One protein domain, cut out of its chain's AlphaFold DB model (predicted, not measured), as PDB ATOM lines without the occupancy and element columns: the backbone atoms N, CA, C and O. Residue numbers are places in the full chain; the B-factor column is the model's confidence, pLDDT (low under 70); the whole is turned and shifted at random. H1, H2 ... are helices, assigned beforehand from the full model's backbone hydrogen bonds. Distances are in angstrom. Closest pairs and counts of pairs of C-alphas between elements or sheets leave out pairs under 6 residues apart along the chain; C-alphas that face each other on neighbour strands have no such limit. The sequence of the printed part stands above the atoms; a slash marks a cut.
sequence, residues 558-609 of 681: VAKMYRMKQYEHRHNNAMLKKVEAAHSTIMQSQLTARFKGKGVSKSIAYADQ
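AT A GLANCE: This is residues 558 to 609 of the 681 residues of the protein "Coiled-coil domain-containing protein 13" of Tetrabaena socialis (UniProt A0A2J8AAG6). An uneven helical hairpin: the short helix H1 lies side by side with the earlier part of the long helix H2, which makes the length of a rod. Past the far end of H2 the chain folds back to H3, a four-residue helix on the same side of H2 as H1, with a gap between H1 and H3. The printed part has 52 residues with three named helices, in the order H1, H2, H3, and no named strand; the class is all helix. The whole is loose, with a radius of gyration of the C-alphas of 13.3 A and spans of 39 by 17 by 15 A.

IN THESE COORDINATES: H1, residues 558 to 568, is 15.4 A from first to last C-alpha and begins with C-alpha 558 at (-13.177, 19.333, 2.133). H2, residues 573 to 595, is 32.7 A long and ends with C-alpha 595 at (-27.039, 26.840, 14.521). H3, residues 602 to 605, ends with C-alpha 605 at (-18.515, 21.922, 16.485).

HOW THE PARTS SIT: H1 and H2 form a helical hairpin and run opposite ways at a shallow tilt of 7 degrees. They touch, H2 with residues 576 to 583 alone; their closest C-alphas, those of Gln 566 and Leu 576, are 6.1 A apart. H2 and H3 only just touch, with 3 pairs of C-alphas within 8 A, H2 with residues 590 to 594 alone; the closest C-alphas, those of Arg 594 and Ala 605, are 7.0 A apart. H1 and H3 are apart. Every O i to N i+4 pair is within hydrogen-bond range in H1, and 18 of 19 are in H2; H3 is too short for such a pair.

THE WHOLE: The two C-alphas farthest apart, those of His 571 and Gly 597, are 39.9 A apart. The printed part has no cut. The link from H1 to H2 is tight, with 4 residues, and that from H2 to H3 is short, with 6. The mean pLDDT of the printed part is 80.8; residues 601 to 609, of which 602 to 605 belong to H3, are under 70.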
ATOM      1  N   VAL A 558     -12.610  18.188   2.866       85.38
ATOM      2  CA  VAL A 558     -13.177  19.333   2.133       85.38
ATOM      3  C   VAL A 558     -12.093  20.372   1.822       85.38
ATOM      4  O   VAL A 558     -11.929  20.774   0.668       85.38
ATOM      5  N   ALA A 559     -11.285  20.747   2.817       84.06
ATOM      6  CA  ALA A 559     -10.189  21.698   2.650       84.06
ATOM      7  C   ALA A 559      -9.047  21.175   1.754       84.06
ATOM      8  O   ALA A 559      -8.380  21.975   1.094       84.06
ATOM      9  N   LYS A 560      -8.806  19.856   1.714       88.81
ATOM     10  CA  LYS A 560      -7.818  19.207   0.832       88.81
ATOM     11  C   LYS A 560      -8.289  19.218  -0.625       88.81
ATOM     12  O   LYS A 560      -7.564  19.699  -1.496       88.81
ATOM     13  N   MET A 561      -9.510  18.748  -0.879       87.25
ATOM     14  CA  MET A 561     -10.093  18.669  -2.224       87.25
ATOM     15  C   MET A 561     -10.318  20.057  -2.834       87.25
ATOM     16  O   MET A 561     -10.031  20.262  -4.013       87.25
ATOM     17  N   TYR A 562     -10.711  21.043  -2.021       91.00
ATOM     18  CA  TYR A 562     -10.794  22.445  -2.435       91.00
ATOM     19  C   TYR A 562      -9.453  22.988  -2.957       91.00
ATOM     20  O   TYR A 562      -9.401  23.496  -4.077       91.00
ATOM     21  N   ARG A 563      -8.350  22.822  -2.207       90.56
ATOM     22  CA  ARG A 563      -7.008  23.264  -2.644       90.56
ATOM     23  C   ARG A 563      -6.572  22.578  -3.942       90.56
ATOM     24  O   ARG A 563      -5.999  23.230  -4.812       90.56
ATOM     25  N   MET A 564      -6.875  21.286  -4.086       90.62
ATOM     26  CA  MET A 564      -6.574  20.523  -5.301       90.62
ATOM     27  C   MET A 564      -7.335  21.087  -6.511       90.62
ATOM     28  O   MET A 564      -6.718  21.430  -7.519       90.62
ATOM     29  N   LYS A 565      -8.650  21.316  -6.379       90.44
ATOM     30  CA  LYS A 565      -9.489  21.902  -7.440       90.44
ATOM     31  C   LYS A 565      -9.147  23.361  -7.758       90.44
ATOM     32  O   LYS A 565      -9.210  23.749  -8.924       90.44
ATOM     33  N   GLN A 566      -8.721  24.160  -6.776       91.00
ATOM     34  CA  GLN A 566      -8.172  25.496  -7.037       91.00
ATOM     35  C   GLN A 566      -6.892  25.430  -7.886       91.00
ATOM     36  O   GLN A 566      -6.737  26.226  -8.810       91.00
ATOM     37  N   TYR A 567      -5.993  24.474  -7.618       86.94
ATOM     38  CA  TYR A 567      -4.758  24.312  -8.393       86.94
ATOM     39  C   TYR A 567      -5.030  23.816  -9.824       86.94
ATOM     40  O   TYR A 567      -4.517  24.403 -10.777       86.94
ATOM     41  N   GLU A 568      -5.894  22.806  -9.986       89.56
ATOM     42  CA  GLU A 568      -6.345  22.294 -11.293       89.56
ATOM     43  C   GLU A 568      -6.982  23.383 -12.175       89.56
ATOM     44  O   GLU A 568      -6.807  23.392 -13.394       89.56
ATOM     45  N   HIS A 569      -7.735  24.314 -11.579       87.25
ATOM     46  CA  HIS A 569      -8.497  25.332 -12.312       87.25
ATOM     47  C   HIS A 569      -7.909  26.747 -12.225       87.25
ATOM     48  O   HIS A 569      -8.565  27.703 -12.641       87.25
ATOM     49  N   ARG A 570      -6.652  26.894 -11.782       83.31
ATOM     50  CA  ARG A 570      -5.962  28.188 -11.587       83.31
ATOM     51  C   ARG A 570      -5.931  29.112 -12.815       83.31
ATOM     52  O   ARG A 570      -5.804  30.322 -12.667       83.31
ATOM     53  N   HIS A 571      -6.032  28.555 -14.023       81.38
ATOM     54  CA  HIS A 571      -6.077  29.312 -15.283       81.38
ATOM     55  C   HIS A 571      -7.515  29.591 -15.772       81.38
ATOM     56  O   HIS A 571      -7.737  30.506 -16.563       81.38
ATOM     57  N   ASN A 572      -8.512  28.861 -15.259       90.44
ATOM     58  CA  ASN A 572      -9.904  28.904 -15.702       90.44
ATOM     59  C   ASN A 572     -10.777  29.665 -14.692       90.44
ATOM     60  O   ASN A 572     -11.587  29.074 -13.977       90.44
ATOM     61  N   ASN A 573     -10.646  30.996 -14.671       82.50
ATOM     62  CA  ASN A 573     -11.345  31.907 -13.744       82.50
ATOM     63  C   ASN A 573     -12.859  31.642 -13.581       82.50
ATOM     64  O   ASN A 573     -13.401  31.805 -12.491       82.50
ATOM     65  N   ALA A 574     -13.556  31.226 -14.645       88.12
ATOM     66  CA  ALA A 574     -14.986  30.907 -14.592       88.12
ATOM     67  C   ALA A 574     -15.299  29.604 -13.826       88.12
ATOM     68  O   ALA A 574     -16.354  29.500 -13.206       88.12
ATOM     69  N   MET A 575     -14.389  28.625 -13.848       85.19
ATOM     70  CA  MET A 575     -14.515  27.373 -13.096       85.19
ATOM     71  C   MET A 575     -14.024  27.542 -11.654       85.19
ATOM     72  O   MET A 575     -14.674  27.055 -10.732       85.19
ATOM     73  N   LEU A 576     -12.946  28.309 -11.444       88.69
ATOM     74  CA  LEU A 576     -12.441  28.656 -10.113       88.69
ATOM     75  C   LEU A 576     -13.543  29.291  -9.244       88.69
ATOM     76  O   LEU A 576     -13.810  28.806  -8.148       88.69
ATOM     77  N   LYS A 577     -14.294  30.258  -9.791       87.00
ATOM     78  CA  LYS A 577     -15.455  30.869  -9.116       87.00
ATOM     79  C   LYS A 577     -16.558  29.868  -8.743       87.00
ATOM     80  O   LYS A 577     -17.217  30.055  -7.724       87.00
ATOM     81  N   LYS A 578     -16.772  28.805  -9.532       89.44
ATOM     82  CA  LYS A 578     -17.740  27.740  -9.193       89.44
ATOM     83  C   LYS A 578     -17.236  26.871  -8.036       89.44
ATOM     84  O   LYS A 578     -18.017  26.546  -7.150       89.44
ATOM     85  N   VAL A 579     -15.941  26.545  -8.014       90.12
ATOM     86  CA  VAL A 579     -15.288  25.811  -6.913       90.12
ATOM     87  C   VAL A 579     -15.340  26.618  -5.607       90.12
ATOM     88  O   VAL A 579     -15.691  26.076  -4.559       90.12
ATOM     89  N   GLU A 580     -15.067  27.922  -5.674       88.81
ATOM     90  CA  GLU A 580     -15.155  28.860  -4.543       88.81
ATOM     91  C   GLU A 580     -16.591  29.018  -4.024       88.81
ATOM     92  O   GLU A 580     -16.817  28.966  -2.811       88.81
ATOM     93  N   ALA A 581     -17.575  29.135  -4.924       89.25
ATOM     94  CA  ALA A 581     -18.990  29.155  -4.560       89.25
ATOM     95  C   ALA A 581     -19.417  27.844  -3.877       89.25
ATOM     96  O   ALA A 581     -19.965  27.888  -2.780       89.25
ATOM     97  N   ALA A 582     -19.097  26.684  -4.462       90.69
ATOM     98  CA  ALA A 582     -19.446  25.375  -3.906       90.69
ATOM     99  C   ALA A 582     -18.852  25.146  -2.506       90.69
ATOM    100  O   ALA A 582     -19.571  24.735  -1.594       90.69
ATOM    101  N   HIS A 583     -17.571  25.473  -2.307       89.12
ATOM    102  CA  HIS A 583     -16.924  25.412  -0.993       89.12
ATOM    103  C   HIS A 583     -17.610  26.345   0.023       89.12
ATOM    104  O   HIS A 583     -17.894  25.943   1.153       89.12
ATOM    105  N   SER A 584     -17.947  27.569  -0.395       87.81
ATOM    106  CA  SER A 584     -18.658  28.539   0.450       87.81
ATOM    107  C   SER A 584     -20.056  28.047   0.845       87.81
ATOM    108  O   SER A 584     -20.449  28.185   2.002       87.81
ATOM    109  N   THR A 585     -20.790  27.415  -0.077       88.44
ATOM    110  CA  THR A 585     -22.105  26.811   0.191       88.44
ATOM    111  C   THR A 585     -22.019  25.646   1.181       88.44
ATOM    112  O   THR A 585     -22.888  25.534   2.043       88.44
ATOM    113  N   ILE A 586     -20.978  24.805   1.111       88.31
ATOM    114  CA  ILE A 586     -20.764  23.708   2.076       88.31
ATOM    115  C   ILE A 586     -20.466  24.264   3.476       88.31
ATOM    116  O   ILE A 586     -21.123  23.875   4.439       88.31
ATOM    117  N   MET A 587     -19.558  25.237   3.596       82.69
ATOM    118  CA  MET A 587     -19.257  25.873   4.887       82.69
ATOM    119  C   MET A 587     -20.492  26.564   5.496       82.69
ATOM    120  O   MET A 587     -20.772  26.423   6.687       82.69
ATOM    121  N   GLN A 588     -21.287  27.264   4.678       79.88
ATOM    122  CA  GLN A 588     -22.534  27.893   5.127       79.88
ATOM    123  C   GLN A 588     -23.610  26.869   5.519       79.88
ATOM    124  O   GLN A 588     -24.354  27.116   6.472       79.88
ATOM    125  N   SER A 589     -23.701  25.718   4.842       83.25
ATOM    126  CA  SER A 589     -24.665  24.668   5.197       83.25
ATOM    127  C   SER A 589     -24.292  23.982   6.517       83.25
ATOM    128  O   SER A 589     -25.166  23.793   7.363       83.25
ATOM    129  N   GLN A 590     -23.001  23.715   6.746       81.19
ATOM    130  CA  GLN A 590     -22.469  23.163   7.997       81.19
ATOM    131  C   GLN A 590     -22.668  24.132   9.175       81.19
ATOM    132  O   GLN A 590     -23.184  23.732  10.221       81.19
ATOM    133  N   LEU A 591     -22.379  25.427   8.993       75.62
ATOM    134  CA  LEU A 591     -22.659  26.459   9.999       75.62
ATOM    135  C   LEU A 591     -24.168  26.576  10.296       75.62
ATOM    136  O   LEU A 591     -24.580  26.654  11.452       75.62
ATOM    137  N   THR A 592     -25.013  26.514   9.262       80.56
ATOM    138  CA  THR A 592     -26.481  26.532   9.409       80.56
ATOM    139  C   THR A 592     -27.015  25.274  10.105       80.56
ATOM    140  O   THR A 592     -28.024  25.347  10.805       80.56
ATOM    141  N   ALA A 593     -26.361  24.119   9.942       80.88
ATOM    142  CA  ALA A 593     -26.686  22.894  10.671       80.88
ATOM    143  C   ALA A 593     -26.320  23.013  12.161       80.88
ATOM    144  O   ALA A 593     -27.154  22.692  13.010       80.88
ATOM    145  N   ARG A 594     -25.138  23.572  12.468       74.94
ATOM    146  CA  ARG A 594     -24.667  23.865  13.834       74.94
ATOM    147  C   ARG A 594     -25.624  24.808  14.575       74.94
ATOM    148  O   ARG A 594     -26.092  24.465  15.656       74.94
ATOM    149  N   PHE A 595     -26.028  25.924  13.957       74.31
ATOM    150  CA  PHE A 595     -27.039  26.840  14.521       74.31
ATOM    151  C   PHE A 595     -28.429  26.210  14.722       74.31
ATOM    152  O   PHE A 595     -29.226  26.723  15.502       74.31
ATOM    153  N   LYS A 596     -28.736  25.102  14.036       80.06
ATOM    154  CA  LYS A 596     -29.993  24.345  14.181       80.06
ATOM    155  C   LYS A 596     -29.862  23.141  15.124       80.06
ATOM    156  O   LYS A 596     -30.734  22.277  15.111       80.06
ATOM    157  N   GLY A 597     -28.778  23.055  15.901       73.88
ATOM    158  CA  GLY A 597     -28.545  21.981  16.871       73.88
ATOM    159  C   GLY A 597     -28.350  20.592  16.252       73.88
ATOM    160  O   GLY A 597     -28.452  19.593  16.958       73.88
ATOM    161  N   LYS A 598     -28.093  20.500  14.940       73.12
ATOM    162  CA  LYS A 598     -27.778  19.223  14.289       73.12
ATOM    163  C   LYS A 598     -26.308  18.877  14.508       73.12
ATOM    164  O   LYS A 598     -25.461  19.767  14.522       73.12
ATOM    165  N   GLY A 599     -26.008  17.585  14.630       72.00
ATOM    166  CA  GLY A 599     -24.632  17.098  14.705       72.00
ATOM    167  C   GLY A 599     -23.828  17.493  13.463       72.00
ATOM    168  O   GLY A 599     -24.280  17.290  12.336       72.00
ATOM    169  N   VAL A 600     -22.640  18.053  13.686       72.19
ATOM    170  CA  VAL A 600     -21.627  18.382  12.672       72.19
ATOM    171  C   VAL A 600     -20.291  17.802  13.157       72.19
ATOM    172  O   VAL A 600     -20.147  17.510  14.347       72.19
ATOM    173  N   SER A 601     -19.322  17.597  12.262       65.62
ATOM    174  CA  SER A 601     -17.993  17.075  12.611       65.62
ATOM    175  C   SER A 601     -17.316  17.894  13.722       65.62
ATOM    176  O   SER A 601     -17.498  19.110  13.835       65.62
ATOM    177  N   LYS A 602     -16.534  17.212  14.573       66.94
ATOM    178  CA  LYS A 602     -16.013  17.773  15.837       66.94
ATOM    179  C   LYS A 602     -15.215  19.066  15.635       66.94
ATOM    180  O   LYS A 602     -15.392  20.005  16.403       66.94
ATOM    181  N   SER A 603     -14.406  19.146  14.579       61.91
ATOM    182  CA  SER A 603     -13.624  20.343  14.233       61.91
ATOM    183  C   SER A 603     -14.484  21.569  13.908       61.91
ATOM    184  O   SER A 603     -14.064  22.686  14.167       61.91
ATOM    185  N   ILE A 604     -15.708  21.387  13.401       65.25
ATOM    186  CA  ILE A 604     -16.658  22.487  13.156       65.25
ATOM    187  C   ILE A 604     -17.488  22.780  14.415       65.25
ATOM    188  O   ILE A 604     -17.830  23.931  14.682       65.25
ATOM    189  N   ALA A 605     -17.796  21.759  15.221       69.00
ATOM    190  CA  ALA A 605     -18.515  21.922  16.485       69.00
ATOM    191  C   ALA A 605     -17.731  22.768  17.510       69.00
ATOM    192  O   ALA A 605     -18.339  23.598  18.191       69.00
ATOM    193  N   TYR A 606     -16.406  22.587  17.570       63.72
ATOM    194  CA  TYR A 606     -15.493  23.255  18.506       63.72
ATOM    195  C   TYR A 606     -14.636  24.373  17.876       63.72
ATOM    196  O   TYR A 606     -13.754  24.893  18.551       63.72
ATOM    197  N   ALA A 607     -14.895  24.785  16.628       59.34
ATOM    198  CA  ALA A 607     -14.085  25.790  15.920       59.34
ATOM    199  C   ALA A 607     -13.905  27.112  16.700       59.34
ATOM    200  O   ALA A 607     -12.825  27.693  16.687       59.34
ATOM    201  N   ASP A 608     -14.932  27.560  17.431       57.88
ATOM    202  CA  ASP A 608     -14.880  28.796  18.232       57.88
ATOM    203  C   ASP A 608     -14.016  28.663  19.508       57.88
ATOM    204  O   ASP A 608     -13.815  29.645  20.220       57.88
ATOM    205  N   GLN A 609     -13.554  27.450  19.835       58.31
ATOM    206  CA  GLN A 609     -12.664  27.152  20.965       58.31
ATOM    207  C   GLN A 609     -11.200  26.983  20.529       58.31
ATOM    208  O   GLN A 609     -10.315  26.917  21.384       58.31
TER     209      GLN A 609